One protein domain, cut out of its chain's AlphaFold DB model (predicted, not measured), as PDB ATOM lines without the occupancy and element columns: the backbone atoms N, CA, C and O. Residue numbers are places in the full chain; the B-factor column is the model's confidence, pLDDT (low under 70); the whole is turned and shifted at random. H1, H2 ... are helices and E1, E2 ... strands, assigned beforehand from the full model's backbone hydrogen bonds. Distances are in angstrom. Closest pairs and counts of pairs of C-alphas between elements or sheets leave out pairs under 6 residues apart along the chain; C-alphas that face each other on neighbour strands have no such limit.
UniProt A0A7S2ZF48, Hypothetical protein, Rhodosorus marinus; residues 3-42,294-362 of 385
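What this domain is: This is residues 3 to 42 and 294 to 362 of the 385 residues of the protein "Hypothetical protein" of Rhodosorus marinus (UniProt A0A7S2ZF48). One longer helix, H3, runs through the middle, with a small three-stranded sheet near its last residues and five shorter helices set around it with few contacts. H2 makes a corner at its start, H4 is on one side, and H5, H6 and H1 follow one another round another side. The 109 printed residues hold E1 E2 H1 E3 H2 H3 H4 H5 H6 in chain order; the sheet, E2 - E1 - E3, is antiparallel and the class mostly helix. The whole is compact, radius of gyration of the C-alphas 13.8 A, spanning 39 by 34 by 31 A.

Where its parts are: E1, residues 3 to 5, begins at C-alpha 3 (163.691, 154.164, 214.110). E2 is 9 to 12, H1 19 to 25, E3 34 to 37 and H2 294 to 300. H3, 302 to 314, is 18.5 A long. H4 is 323 to 329, H5 341 to 345, and H6, 349 to 356, ends at C-alpha 356 (171.058, 170.548, 205.420).

How they stand to each other: E1 and E2 form a hairpin, with N 3 and O 11 2.8 A apart; E1 pairs with E3 through N 4 and O 34, 2.8 A. E2, H1 and E3 form a split strand-helix-strand unit, two strands running the same way with E1 between, its crossover right-handed. H3 only grazes the sheet with residues 311 to 314. H3 touches H5, C-alphas 306 and 341 closest at 6.4 A, with residues 302 to 306 alone. H1 touches H6, closest C-alphas 20 and 350, 6.4 A, only just about perpendicular at 70.4 degrees. H2 and H3 only just touch, only at the corner, with 3 pairs of C-alphas within 8 A, closest 298 and 304, 6.4 A. H4 is close but not clearly touching H3, C-alphas 308 and 329 at 7.1 A. Every O i to N i+4 pair is within hydrogen-bond range in H1, H2, H3 and H5, against 2 of 3 in H4 and 2 of 4 in H6.

The domain as a whole: C-alphas 42 and 335 are farthest apart, 43.8 A. Residues 43 to 293 are not printed, a gap of 33.8 A between C-alphas 42 and 294. The link H4 to H5 is long, 11 residues. Residues 294 to 303 and 328 to 362 of the model have pLDDT under 70.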
ATOM      1  N   LEU A   3     162.397 154.608 214.626       96.06
ATOM      2  CA  LEU A   3     163.691 154.164 214.110       96.06
ATOM      3  C   LEU A   3     164.800 154.619 215.060       96.06
ATOM      4  O   LEU A   3     164.945 155.814 215.310       96.06
ATOM      5  N   VAL A   4     165.600 153.682 215.552       95.50
ATOM      6  CA  VAL A   4     166.803 153.957 216.338       95.50
ATOM      7  C   VAL A   4     168.008 153.970 215.410       95.50
ATOM      8  O   VAL A   4     168.280 153.002 214.703       95.50
ATOM      9  N   THR A   5     168.728 155.085 215.425       94.25
ATOM     10  CA  THR A   5     169.908 155.345 214.593       94.25
ATOM     11  C   THR A   5     171.131 155.540 215.486       94.25
ATOM     12  O   THR A   5     170.993 155.990 216.628       94.25
ATOM     13  N   SER A   6     172.333 155.227 214.995       90.69
ATOM     14  CA  SER A   6     173.547 155.356 215.815       90.69
ATOM     15  C   SER A   6     173.971 156.813 216.001       90.69
ATOM     16  O   SER A   6     174.514 157.172 217.045       90.69
ATOM     17  N   THR A   7     173.692 157.673 215.018       90.06
ATOM     18  CA  THR A   7     174.120 159.078 215.053       90.06
ATOM     19  C   THR A   7     173.076 160.015 215.657       90.06
ATOM     20  O   THR A   7     173.429 160.923 216.412       90.06
ATOM     21  N   LEU A   8     171.799 159.850 215.294       89.94
ATOM     22  CA  LEU A   8     170.732 160.808 215.618       89.94
ATOM     23  C   LEU A   8     169.810 160.324 216.745       89.94
ATOM     24  O   LEU A   8     168.852 161.016 217.087       89.94
ATOM     25  N   GLY A   9     170.099 159.162 217.337       92.44
ATOM     26  CA  GLY A   9     169.250 158.544 218.350       92.44
ATOM     27  C   GLY A   9     167.924 158.070 217.758       92.44
ATOM     28  O   GLY A   9     167.880 157.553 216.637       92.44
ATOM     29  N   THR A  10     166.846 158.230 218.521       95.31
ATOM     30  CA  THR A  10     165.506 157.763 218.151       95.31
ATOM     31  C   THR A  10     164.757 158.797 217.315       95.31
ATOM     32  O   THR A  10     164.669 159.969 217.674       95.31
ATOM     33  N   MET A  11     164.168 158.348 216.209       94.50
ATOM     34  CA  MET A  11     163.395 159.168 215.284       94.50
ATOM     35  C   MET A  11     162.002 158.580 215.072       94.50
ATOM     36  O   MET A  11     161.854 157.386 214.813       94.50
ATOM     37  N   HIS A  12     160.981 159.435 215.083       95.69
ATOM     38  CA  HIS A  12     159.646 159.072 214.617       95.69
ATOM     39  C   HIS A  12     159.498 159.413 213.133       95.69
ATOM     40  O   HIS A  12     159.901 160.489 212.679       95.69
ATOM     41  N   LEU A  13     158.970 158.451 212.378       94.81
ATOM     42  CA  LEU A  13     158.784 158.509 210.931       94.81
ATOM     43  C   LEU A  13     157.341 158.126 210.590       94.81
ATOM     44  O   LEU A  13     156.825 157.121 211.098       94.81
ATOM     45  N   SER A  14     156.694 158.870 209.697       94.00
ATOM     46  CA  SER A  14     155.328 158.587 209.250       94.00
ATOM     47  C   SER A  14     155.110 159.013 207.795       94.00
ATOM     48  O   SER A  14     156.010 159.513 207.128       94.00
ATOM     49  N   THR A  15     153.897 158.821 207.277       90.62
ATOM     50  CA  THR A  15     153.520 159.328 205.947       90.62
ATOM     51  C   THR A  15     153.357 160.848 205.904       90.62
ATOM     52  O   THR A  15     153.232 161.401 204.823       90.62
ATOM     53  N   THR A  16     153.313 161.522 207.055       91.38
ATOM     54  CA  THR A  16     153.166 162.984 207.161       91.38
ATOM     55  C   THR A  16     154.398 163.658 207.762       91.38
ATOM     56  O   THR A  16     154.576 164.860 207.603       91.38
ATOM     57  N   GLU A  17     155.272 162.895 208.421       89.69
ATOM     58  CA  GLU A  17     156.510 163.373 209.026       89.69
ATOM     59  C   GLU A  17     157.704 162.607 208.448       89.69
ATOM     60  O   GLU A  17     157.813 161.390 208.614       89.69
ATOM     61  N   LYS A  18     158.628 163.334 207.802       88.31
ATOM     62  CA  LYS A  18     159.834 162.767 207.166       88.31
ATOM     63  C   LYS A  18     159.485 161.621 206.202       88.31
ATOM     64  O   LYS A  18     160.102 160.557 206.238       88.31
ATOM     65  N   GLU A  19     158.494 161.854 205.339       87.94
ATOM     66  CA  GLU A  19     157.884 160.836 204.475       87.94
ATOM     67  C   GLU A  19     158.901 160.066 203.618       87.94
ATOM     68  O   GLU A  19     158.831 158.841 203.528       87.94
ATOM     69  N   ASP A  20     159.873 160.751 203.020       83.50
ATOM     70  CA  ASP A  20     160.892 160.104 202.186       83.50
ATOM     71  C   ASP A  20     161.728 159.103 202.993       83.50
ATOM     72  O   ASP A  20     161.936 157.963 202.573       83.50
ATOM     73  N   LEU A  21     162.150 159.500 204.199       87.81
ATOM     74  CA  LEU A  21     162.884 158.620 205.102       87.81
ATOM     75  C   LEU A  21     161.990 157.482 205.605       87.81
ATOM     76  O   LEU A  21     162.428 156.338 205.642       87.81
ATOM     77  N   PHE A  22     160.719 157.757 205.914       91.31
ATOM     78  CA  PHE A  22     159.740 156.716 206.233       91.31
ATOM     79  C   PHE A  22     159.632 155.679 205.104       91.31
ATOM     80  O   PHE A  22     159.635 154.475 205.368       91.31
ATOM     81  N   ARG A  23     159.583 156.124 203.841       86.62
ATOM     82  CA  ARG A  23     159.514 155.244 202.669       86.62
ATOM     83  C   ARG A  23     160.778 154.405 202.506       86.62
ATOM     84  O   ARG A  23     160.645 153.202 202.275       86.62
ATOM     85  N   PHE A  24     161.967 154.985 202.669       84.56
ATOM     86  CA  PHE A  24     163.226 154.235 202.601       84.56
ATOM     87  C   PHE A  24     163.367 153.209 203.721       84.56
ATOM     88  O   PHE A  24     163.728 152.064 203.455       84.56
ATOM     89  N   SER A  25     163.017 153.581 204.953       89.12
ATOM     90  CA  SER A  25     163.170 152.707 206.117       89.12
ATOM     91  C   SER A  25     162.407 151.387 205.980       89.12
ATOM     92  O   SER A  25     162.919 150.365 206.431       89.12
ATOM     93  N   LYS A  26     161.258 151.368 205.283       87.56
ATOM     94  CA  LYS A  26     160.430 150.159 205.071       87.56
ATOM     95  C   LYS A  26     161.165 148.977 204.431       87.56
ATOM     96  O   LYS A  26     160.825 147.840 204.725       87.56
ATOM     97  N   VAL A  27     162.121 149.239 203.543       84.81
ATOM     98  CA  VAL A  27     162.876 148.217 202.787       84.81
ATOM     99  C   VAL A  27     164.383 148.471 202.893       84.81
ATOM    100  O   VAL A  27     165.157 148.118 202.013       84.81
ATOM    101  N   SER A  28     164.799 149.118 203.983       84.00
ATOM    102  CA  SER A  28     166.205 149.437 204.254       84.00
ATOM    103  C   SER A  28     167.021 148.250 204.757       84.00
ATOM    104  O   SER A  28     168.241 148.359 204.857       84.00
ATOM    105  N   LEU A  29     166.348 147.144 205.105       84.81
ATOM    106  CA  LEU A  29     166.958 145.898 205.586       84.81
ATOM    107  C   LEU A  29     167.796 146.115 206.851       84.81
ATOM    108  O   LEU A  29     168.847 145.514 207.035       84.81
ATOM    109  N   GLY A  30     167.354 147.051 207.693       88.00
ATOM    110  CA  GLY A  30     168.043 147.425 208.927       88.00
ATOM    111  C   GLY A  30     169.242 148.355 208.734       88.00
ATOM    112  O   GLY A  30     169.751 148.885 209.713       88.00
ATOM    113  N   MET A  31     169.671 148.646 207.500       88.19
ATOM    114  CA  MET A  31     170.887 149.436 207.267       88.19
ATOM    115  C   MET A  31     170.782 150.908 207.670       88.19
ATOM    116  O   MET A  31     171.804 151.570 207.821       88.19
ATOM    117  N   LEU A  32     169.567 151.449 207.794       89.50
ATOM    118  CA  LEU A  32     169.354 152.825 208.263       89.50
ATOM    119  C   LEU A  32     169.207 152.919 209.786       89.50
ATOM    120  O   LEU A  32     169.214 154.025 210.323       89.50
ATOM    121  N   GLY A  33     169.033 151.787 210.470       92.19
ATOM    122  CA  GLY A  33     168.694 151.734 211.883       92.19
ATOM    123  C   GLY A  33     167.797 150.554 212.237       92.19
ATOM    124  O   GLY A  33     167.279 149.847 211.371       92.19
ATOM    125  N   ILE A  34     167.569 150.386 213.536       93.62
ATOM    126  CA  ILE A  34     166.676 149.364 214.080       93.62
ATOM    127  C   ILE A  34     165.286 149.970 214.254       93.62
ATOM    128  O   ILE A  34     165.119 150.987 214.927       93.62
ATOM    129  N   ILE A  35     164.272 149.344 213.661       94.56
ATOM    130  CA  ILE A  35     162.875 149.713 213.906       94.56
ATOM    131  C   ILE A  35     162.458 149.077 215.232       94.56
ATOM    132  O   ILE A  35     162.397 147.855 215.335       94.56
ATOM    133  N   THR A  36     162.165 149.894 216.240       95.94
ATOM    134  CA  THR A  36     161.736 149.415 217.565       95.94
ATOM    135  C   THR A  36     160.222 149.382 217.721       95.94
ATOM    136  O   THR A  36     159.707 148.666 218.572       95.94
ATOM    137  N   GLU A  37     159.499 150.150 216.907       96.75
ATOM    138  CA  GLU A  37     158.043 150.230 216.967       96.75
ATOM    139  C   GLU A  37     157.452 150.522 215.587       96.75
ATOM    140  O   GLU A  37     157.952 151.359 214.824       96.75
ATOM    141  N   VAL A  38     156.332 149.876 215.273       95.56
ATOM    142  CA  VAL A  38     155.584 150.102 214.040       95.56
ATOM    143  C   VAL A  38     154.099 150.260 214.340       95.56
ATOM    144  O   VAL A  38     153.494 149.462 215.045       95.56
ATOM    145  N   THR A  39     153.498 151.288 213.749       95.69
ATOM    146  CA  THR A  39     152.045 151.455 213.703       95.69
ATOM    147  C   THR A  39     151.567 150.971 212.344       95.69
ATOM    148  O   THR A  39     151.946 151.543 211.317       95.69
ATOM    149  N   LEU A  40     150.759 149.912 212.327       94.12
ATOM    150  CA  LEU A  40     150.204 149.334 211.106       94.12
ATOM    151  C   LEU A  40     148.777 149.833 210.888       94.12
ATOM    152  O   LEU A  40     147.974 149.905 211.816       94.12
ATOM    153  N   ARG A  41     148.452 150.176 209.641       92.31
ATOM    154  CA  ARG A  41     147.073 150.473 209.256       92.31
ATOM    155  C   ARG A  41     146.321 149.155 209.096       92.31
ATOM    156  O   ARG A  41     146.663 148.368 208.220       92.31
ATOM    157  N   CYS A  42     145.278 148.957 209.891       91.06
ATOM    158  CA  CYS A  42     144.381 147.815 209.754       91.06
ATOM    159  C   CYS A  42     143.220 148.149 208.812       91.06
ATOM    160  O   CYS A  42     142.687 149.260 208.832       91.06
ATOM    161  N   THR A 294     172.654 145.669 192.441       49.50
ATOM    162  CA  THR A 294     173.458 146.895 192.449       49.50
ATOM    163  C   THR A 294     173.515 147.621 191.111       49.50
ATOM    164  O   THR A 294     173.482 148.849 191.117       49.50
ATOM    165  N   SER A 295     173.563 146.921 189.972       43.47
ATOM    166  CA  SER A 295     173.640 147.560 188.649       43.47
ATOM    167  C   SER A 295     172.277 148.051 188.159       43.47
ATOM    168  O   SER A 295     172.177 149.186 187.692       43.47
ATOM    169  N   GLU A 296     171.216 147.256 188.323       47.69
ATOM    170  CA  GLU A 296     169.850 147.669 187.984       47.69
ATOM    171  C   GLU A 296     169.311 148.737 188.937       47.69
ATOM    172  O   GLU A 296     168.701 149.697 188.470       47.69
ATOM    173  N   ILE A 297     169.589 148.667 190.251       49.28
ATOM    174  CA  ILE A 297     169.207 149.777 191.130       49.28
ATOM    175  C   ILE A 297     170.052 151.023 190.829       49.28
ATOM    176  O   ILE A 297     169.507 152.119 190.780       49.28
ATOM    177  N   ALA A 298     171.360 150.904 190.579       48.06
ATOM    178  CA  ALA A 298     172.178 152.079 190.261       48.06
ATOM    179  C   ALA A 298     171.797 152.746 188.927       48.06
ATOM    180  O   ALA A 298     171.991 153.950 188.781       48.06
ATOM    181  N   THR A 299     171.264 151.988 187.962       47.09
ATOM    182  CA  THR A 299     170.774 152.533 186.682       47.09
ATOM    183  C   THR A 299     169.341 153.053 186.767       47.09
ATOM    184  O   THR A 299     169.007 153.992 186.047       47.09
ATOM    185  N   ARG A 300     168.504 152.504 187.662       48.16
ATOM    186  CA  ARG A 300     167.118 152.954 187.876       48.16
ATOM    187  C   ARG A 300     166.969 154.057 188.937       48.16
ATOM    188  O   ARG A 300     165.948 154.741 188.924       48.16
ATOM    189  N   TYR A 301     167.936 154.268 189.840       54.41
ATOM    190  CA  TYR A 301     167.711 155.087 191.037       54.41
ATOM    191  C   TYR A 301     168.834 156.072 191.401       54.41
ATOM    192  O   TYR A 301     169.771 155.731 192.125       54.41
ATOM    193  N   ASP A 302     168.575 157.361 191.149       59.97
ATOM    194  CA  ASP A 302     169.088 158.471 191.979       59.97
ATOM    195  C   ASP A 302     168.832 158.212 193.487       59.97
ATOM    196  O   ASP A 302     169.574 158.653 194.368       59.97
ATOM    197  N   ALA A 303     167.783 157.438 193.796       67.00
ATOM    198  CA  ALA A 303     167.395 157.060 195.148       67.00
ATOM    199  C   ALA A 303     168.420 156.161 195.868       67.00
ATOM    200  O   ALA A 303     168.471 156.198 197.095       67.00
ATOM    201  N   LEU A 304     169.258 155.388 195.157       73.94
ATOM    202  CA  LEU A 304     170.290 154.561 195.796       73.94
ATOM    203  C   LEU A 304     171.446 155.407 196.312       73.94
ATOM    204  O   LEU A 304     171.920 155.199 197.427       73.94
ATOM    205  N   ASP A 305     171.886 156.375 195.519       74.94
ATOM    206  CA  ASP A 305     172.933 157.305 195.924       74.94
ATOM    207  C   ASP A 305     172.438 158.191 197.081       74.94
ATOM    208  O   ASP A 305     173.140 158.351 198.085       74.94
ATOM    209  N   LEU A 306     171.177 158.638 197.037       75.94
ATOM    210  CA  LEU A 306     170.533 159.291 198.179       75.94
ATOM    211  C   LEU A 306     170.472 158.384 199.414       75.94
ATOM    212  O   LEU A 306     170.751 158.825 200.533       75.94
ATOM    213  N   PHE A 307     170.116 157.116 199.233       82.69
ATOM    214  CA  PHE A 307     170.044 156.156 200.321       82.69
ATOM    215  C   PHE A 307     171.419 155.893 200.948       82.69
ATOM    216  O   PHE A 307     171.517 155.879 202.172       82.69
ATOM    217  N   LYS A 308     172.496 155.788 200.158       81.75
ATOM    218  CA  LYS A 308     173.875 155.674 200.672       81.75
ATOM    219  C   LYS A 308     174.261 156.876 201.530       81.75
ATOM    220  O   LYS A 308     174.787 156.703 202.627       81.75
ATOM    221  N   VAL A 309     173.971 158.093 201.061       82.75
ATOM    222  CA  VAL A 309     174.235 159.318 201.836       82.75
ATOM    223  C   VAL A 309     173.411 159.332 203.123       82.75
ATOM    224  O   VAL A 309     173.927 159.668 204.188       82.75
ATOM    225  N   THR A 310     172.143 158.928 203.042       85.50
ATOM    226  CA  THR A 310     171.242 158.836 204.199       85.50
ATOM    227  C   THR A 310     171.771 157.828 205.215       85.50
ATOM    228  O   THR A 310     171.907 158.160 206.389       85.50
ATOM    229  N   ARG A 311     172.162 156.634 204.758       87.19
ATOM    230  CA  ARG A 311     172.794 155.594 205.571       87.19
ATOM    231  C   ARG A 311     174.024 156.124 206.285       87.19
ATOM    232  O   ARG A 311     174.108 155.991 207.494       87.19
ATOM    233  N   HIS A 312     174.940 156.775 205.571       86.12
ATOM    234  CA  HIS A 312     176.159 157.303 206.183       86.12
ATOM    235  C   HIS A 312     175.878 158.358 207.266       86.12
ATOM    236  O   HIS A 312     176.630 158.474 208.227       86.12
ATOM    237  N   ARG A 313     174.784 159.119 207.149       86.12
ATOM    238  CA  ARG A 313     174.383 160.089 208.178       86.12
ATOM    239  C   ARG A 313     173.733 159.428 209.390       86.12
ATOM    240  O   ARG A 313     174.055 159.794 210.518       86.12
ATOM    241  N   LEU A 314     172.817 158.487 209.167       88.88
ATOM    242  CA  LEU A 314     172.080 157.812 210.241       88.88
ATOM    243  C   LEU A 314     172.931 156.767 210.964       88.88
ATOM    244  O   LEU A 314     172.756 156.562 212.165       88.88
ATOM    245  N   ASP A 315     173.874 156.165 210.244       88.50
ATOM    246  CA  ASP A 315     174.792 155.156 210.742       88.50
ATOM    247  C   ASP A 315     176.262 155.471 210.425       88.50
ATOM    248  O   ASP A 315     176.966 154.717 209.749       88.50
ATOM    249  N   ALA A 316     176.746 156.616 210.915       84.12
ATOM    250  CA  ALA A 316     178.110 157.087 210.645       84.12
ATOM    251  C   ALA A 316     179.188 156.130 211.181       84.12
ATOM    252  O   ALA A 316     180.293 156.066 210.642       84.12
ATOM    253  N   TYR A 317     178.850 155.372 212.225       85.19
ATOM    254  CA  TYR A 317     179.725 154.390 212.859       85.19
ATOM    255  C   TYR A 317     179.641 153.001 212.229       85.19
ATOM    256  O   TYR A 317     180.406 152.130 212.635       85.19
ATOM    257  N   ARG A 318     178.755 152.799 211.239       83.94
ATOM    258  CA  ARG A 318     178.557 151.503 210.577       83.94
ATOM    259  C   ARG A 318     178.279 150.399 211.604       83.94
ATOM    260  O   ARG A 318     178.921 149.353 211.593       83.94
ATOM    261  N   ILE A 319     177.343 150.661 212.516       88.12
ATOM    262  CA  ILE A 319     176.880 149.683 213.511       88.12
ATOM    263  C   ILE A 319     175.933 148.673 212.852       88.12
ATOM    264  O   ILE A 319     175.955 147.492 213.185       88.12
ATOM    265  N   PHE A 320     175.119 149.119 211.895       86.00
ATOM    266  CA  PHE A 320     174.108 148.310 211.221       86.00
ATOM    267  C   PHE A 320     174.637 147.831 209.865       86.00
ATOM    268  O   PHE A 320     174.220 148.280 208.788       86.00
ATOM    269  N   VAL A 321     175.624 146.934 209.923       80.50
ATOM    270  CA  VAL A 321     176.297 146.369 208.748       80.50
ATOM    271  C   VAL A 321     176.257 144.847 208.739       80.50
ATOM    272  O   VAL A 321     176.343 144.200 209.777       80.50
ATOM    273  N   ALA A 322     176.168 144.292 207.535       79.31
ATOM    274  CA  ALA A 322     176.448 142.894 207.234       79.31
ATOM    275  C   ALA A 322     177.258 142.851 205.933       79.31
ATOM    276  O   ALA A 322     177.047 143.695 205.055       79.31
ATOM    277  N   ASP A 323     178.174 141.894 205.794       74.75
ATOM    278  CA  ASP A 323     179.103 141.832 204.657       74.75
ATOM    279  C   ASP A 323     178.375 141.756 203.306       74.75
ATOM    280  O   ASP A 323     178.775 142.393 202.330       74.75
ATOM    281  N   GLU A 324     177.275 141.007 203.245       70.00
ATOM    282  CA  GLU A 324     176.414 140.883 202.070       70.00
ATOM    283  C   GLU A 324     175.772 142.223 201.701       70.00
ATOM    284  O   GLU A 324     175.779 142.615 200.535       70.00
ATOM    285  N   LEU A 325     175.274 142.954 202.699       71.75
ATOM    286  CA  LEU A 325     174.635 144.256 202.524       71.75
ATOM    287  C   LEU A 325     175.643 145.346 202.126       71.75
ATOM    288  O   LEU A 325     175.323 146.263 201.372       71.75
ATOM    289  N   GLU A 326     176.885 145.244 202.593       75.06
ATOM    290  CA  GLU A 326     177.957 146.161 202.210       75.06
ATOM    291  C   GLU A 326     178.367 145.996 200.753       75.06
ATOM    292  O   GLU A 326     178.480 146.988 200.027       75.06
ATOM    293  N   LYS A 327     178.498 144.750 200.286       70.12
ATOM    294  CA  LYS A 327     178.757 144.452 198.869       70.12
ATOM    295  C   LYS A 327     177.699 145.084 197.959       70.12
ATOM    296  O   LYS A 327     178.043 145.527 196.864       70.12
ATOM    297  N   MET A 328     176.454 145.225 198.431       65.25
ATOM    298  CA  MET A 328     175.404 145.906 197.672       65.25
ATOM    299  C   MET A 328     175.665 147.403 197.441       65.25
ATOM    300  O   MET A 328     175.248 147.972 196.435       65.25
ATOM    301  N   LEU A 329     176.318 148.096 198.373       66.50
ATOM    302  CA  LEU A 329     176.448 149.555 198.294       66.50
ATOM    303  C   LEU A 329     177.777 150.031 197.686       66.50
ATOM    304  O   LEU A 329     177.899 151.211 197.355       66.50
ATOM    305  N   MET A 330     178.751 149.139 197.497       56.91
ATOM    306  CA  MET A 330     180.150 149.481 197.190       56.91
ATOM    307  C   MET A 330     180.438 149.957 195.749       56.91
ATOM    308  O   MET A 330     181.569 150.338 195.461       56.91
ATOM    309  N   TYR A 331     179.467 149.985 194.827       49.16
ATOM    310  CA  TYR A 331     179.770 150.174 193.393       49.16
ATOM    311  C   TYR A 331     180.045 151.630 192.932       49.16
ATOM    312  O   TYR A 331     180.336 151.857 191.762       49.16
ATOM    313  N   ARG A 332     180.010 152.639 193.819       46.75
ATOM    314  CA  ARG A 332     180.526 153.997 193.520       46.75
ATOM    315  C   ARG A 332     181.304 154.547 194.710       46.75
ATOM    316  O   ARG A 332     180.793 154.524 195.829       46.75
ATOM    317  N   LYS A 333     182.515 155.065 194.469       42.88
ATOM    318  CA  LYS A 333     183.293 155.772 195.493       42.88
ATOM    319  C   LYS A 333     182.489 156.971 195.987       42.88
ATOM    320  O   LYS A 333     181.972 157.758 195.200       42.88
ATOM    321  N   THR A 334     182.411 157.121 197.305       43.59
ATOM    322  CA  THR A 334     181.697 158.212 197.985       43.59
ATOM    323  C   THR A 334     182.159 159.610 197.567       43.59
ATOM    324  O   THR A 334     181.396 160.565 197.680       43.59
ATOM    325  N   GLU A 335     183.383 159.726 197.054       44.66
ATOM    326  CA  GLU A 335     184.008 160.968 196.583       44.66
ATOM    327  C   GLU A 335     183.333 161.542 195.319       44.66
ATOM    328  O   GLU A 335     183.346 162.758 195.126       44.66
ATOM    329  N   ASP A 336     182.647 160.710 194.525       46.03
ATOM    330  CA  ASP A 336     181.959 161.128 193.293       46.03
ATOM    331  C   ASP A 336     180.488 161.553 193.521       46.03
ATOM    332  O   ASP A 336     179.866 162.157 192.648       46.03
ATOM    333  N   LEU A 337     179.921 161.302 194.710       48.31
ATOM    334  CA  LEU A 337     178.496 161.532 195.023       48.31
ATOM    335  C   LEU A 337     178.123 163.012 195.228       48.31
ATOM    336  O   LEU A 337     176.945 163.369 195.222       48.31
ATOM    337  N   GLY A 338     179.102 163.896 195.436       46.75
ATOM    338  CA  GLY A 338     178.860 165.265 195.907       46.75
ATOM    339  C   GLY A 338     178.068 166.173 194.955       46.75
ATOM    340  O   GLY A 338     177.480 167.151 195.418       46.75
ATOM    341  N   LYS A 339     178.030 165.873 193.648       45.34
ATOM    342  CA  LYS A 339     177.422 166.747 192.622       45.34
ATOM    343  C   LYS A 339     175.977 166.382 192.254       45.34
ATOM    344  O   LYS A 339     175.180 167.291 192.034       45.34
ATOM    345  N   ASP A 340     175.611 165.099 192.246       45.06
ATOM    346  CA  ASP A 340     174.254 164.649 191.870       45.06
ATOM    347  C   ASP A 340     173.254 164.714 193.033       45.06
ATOM    348  O   ASP A 340     172.074 165.030 192.861       45.06
ATOM    349  N   VAL A 341     173.743 164.542 194.261       44.19
ATOM    350  CA  VAL A 341     172.933 164.557 195.487       44.19
ATOM    351  C   VAL A 341     172.232 165.908 195.716       44.19
ATOM    352  O   VAL A 341     171.125 165.965 196.256       44.19
ATOM    353  N   THR A 342     172.829 167.014 195.258       44.88
ATOM    354  CA  THR A 342     172.247 168.362 195.381       44.88
ATOM    355  C   THR A 342     171.025 168.568 194.479       44.88
ATOM    356  O   THR A 342     170.185 169.416 194.780       44.88
ATOM    357  N   LYS A 343     170.905 167.807 193.383       45.97
ATOM    358  CA  LYS A 343     169.786 167.897 192.435       45.97
ATOM    359  C   LYS A 343     168.525 167.246 193.005       45.97
ATOM    360  O   LYS A 343     167.461 167.858 192.965       45.97
ATOM    361  N   TYR A 344     168.662 166.061 193.604       41.78
ATOM    362  CA  TYR A 344     167.538 165.318 194.182       41.78
ATOM    363  C   TYR A 344     167.102 165.873 195.548       41.78
ATOM    364  O   TYR A 344     165.910 166.018 195.803       41.78
ATOM    365  N   ALA A 345     168.042 166.312 196.399       44.91
ATOM    366  CA  ALA A 345     167.717 166.927 197.692       44.91
ATOM    367  C   ALA A 345     166.849 168.198 197.568       44.91
ATOM    368  O   ALA A 345     166.133 168.540 198.503       44.91
ATOM    369  N   ARG A 346     166.874 168.883 196.415       46.22
ATOM    370  CA  ARG A 346     165.993 170.029 196.116       46.22
ATOM    371  C   ARG A 346     164.552 169.628 195.775       46.22
ATOM    372  O   ARG A 346     163.682 170.490 195.818       46.22
ATOM    373  N   GLN A 347     164.298 168.363 195.436       42.69
ATOM    374  CA  GLN A 347     162.978 167.844 195.053       42.69
ATOM    375  C   GLN A 347     162.239 167.154 196.215       42.69
ATOM    376  O   GLN A 347     161.026 166.982 196.147       42.69
ATOM    377  N   THR A 348     162.945 166.805 197.294       44.31
ATOM    378  CA  THR A 348     162.408 166.088 198.465       44.31
ATOM    379  C   THR A 348     162.483 166.936 199.739       44.31
ATOM    380  O   THR A 348     163.561 167.122 200.315       44.31
ATOM    381  N   THR A 349     161.341 167.448 200.200       46.62
ATOM    382  CA  THR A 349     161.235 168.458 201.270       46.62
ATOM    383  C   THR A 349     161.699 167.953 202.643       46.62
ATOM    384  O   THR A 349     162.291 168.715 203.406       46.62
ATOM    385  N   GLY A 350     161.480 166.671 202.965       46.12
ATOM    386  CA  GLY A 350     161.865 166.090 204.260       46.12
ATOM    387  C   GLY A 350     163.348 165.713 204.345       46.12
ATOM    388  O   GLY A 350     163.997 165.917 205.371       46.12
ATOM    389  N   MET A 351     163.909 165.209 203.243       47.53
ATOM    390  CA  MET A 351     165.329 164.853 203.141       47.53
ATOM    391  C   MET A 351     166.238 166.075 203.127       47.53
ATOM    392  O   MET A 351     167.302 166.031 203.737       47.53
ATOM    393  N   ALA A 352     165.815 167.178 202.501       43.66
ATOM    394  CA  ALA A 352     166.556 168.436 202.519       43.66
ATOM    395  C   ALA A 352     166.893 168.877 203.954       43.66
ATOM    396  O   ALA A 352     168.001 169.323 204.213       43.66
ATOM    397  N   GLN A 353     165.982 168.676 204.907       44.78
ATOM    398  CA  GLN A 353     166.162 169.075 206.304       44.78
ATOM    399  C   GLN A 353     167.182 168.199 207.055       44.78
ATOM    400  O   GLN A 353     167.973 168.712 207.841       44.78
ATOM    401  N   ILE A 354     167.228 166.894 206.763       50.94
ATOM    402  CA  ILE A 354     168.248 165.963 207.289       50.94
ATOM    403  C   ILE A 354     169.596 166.178 206.583       50.94
ATOM    404  O   ILE A 354     170.654 166.034 207.194       50.94
ATOM    405  N   MET A 355     169.562 166.558 205.302       46.41
ATOM    406  CA  MET A 355     170.727 166.821 204.453       46.41
ATOM    407  C   MET A 355     171.404 168.167 204.762       46.41
ATOM    408  O   MET A 355     172.631 168.271 204.716       46.41
ATOM    409  N   LEU A 356     170.617 169.181 205.121       43.91
ATOM    410  CA  LEU A 356     171.058 170.548 205.420       43.91
ATOM    411  C   LEU A 356     171.152 170.829 206.928       43.91
ATOM    412  O   LEU A 356     171.697 171.858 207.317       43.91
ATOM    413  N   GLY A 357     170.659 169.921 207.779       44.19
ATOM    414  CA  GLY A 357     170.829 169.971 209.229       44.19
ATOM    415  C   GLY A 357     172.298 169.793 209.609       44.19
ATOM    416  O   GLY A 357     172.857 168.700 209.531       44.19
ATOM    417  N   THR A 358     172.943 170.888 209.989       39.88
ATOM    418  CA  THR A 358     174.363 170.981 210.321       39.88
ATOM    419  C   THR A 358     174.671 170.350 211.682       39.88
ATOM    420  O   THR A 358     174.777 171.047 212.686       39.88
ATOM    421  N   MET A 359     174.898 169.035 211.738       42.78
ATOM    422  CA  MET A 359     175.745 168.475 212.799       42.78
ATOM    423  C   MET A 359     177.149 168.273 212.232       42.78
ATOM    424  O   MET A 359     177.368 167.446 211.349       42.78
ATOM    425  N   GLN A 360     178.095 169.087 212.705       44.06
ATOM    426  CA  GLN A 360     179.501 168.986 212.317       44.06
ATOM    427  C   GLN A 360     180.017 167.593 212.733       44.06
ATOM    428  O   GLN A 360     179.858 167.236 213.903       44.06
ATOM    429  N   PRO A 361     180.657 166.808 211.845       38.94
ATOM    430  CA  PRO A 361     181.162 165.463 212.156       38.94
ATOM    431  C   PRO A 361     182.013 165.392 213.438       38.94
ATOM    432  O   PRO A 361     181.988 164.402 214.167       38.94
ATOM    433  N   GLN A 362     182.704 166.485 213.773       41.19
ATOM    434  CA  GLN A 362     183.476 166.622 215.010       41.19
ATOM    435  C   GLN A 362     182.613 166.601 216.286       41.19
ATOM    436  O   GLN A 362     183.032 166.037 217.294       41.19
TER     437      GLN A 362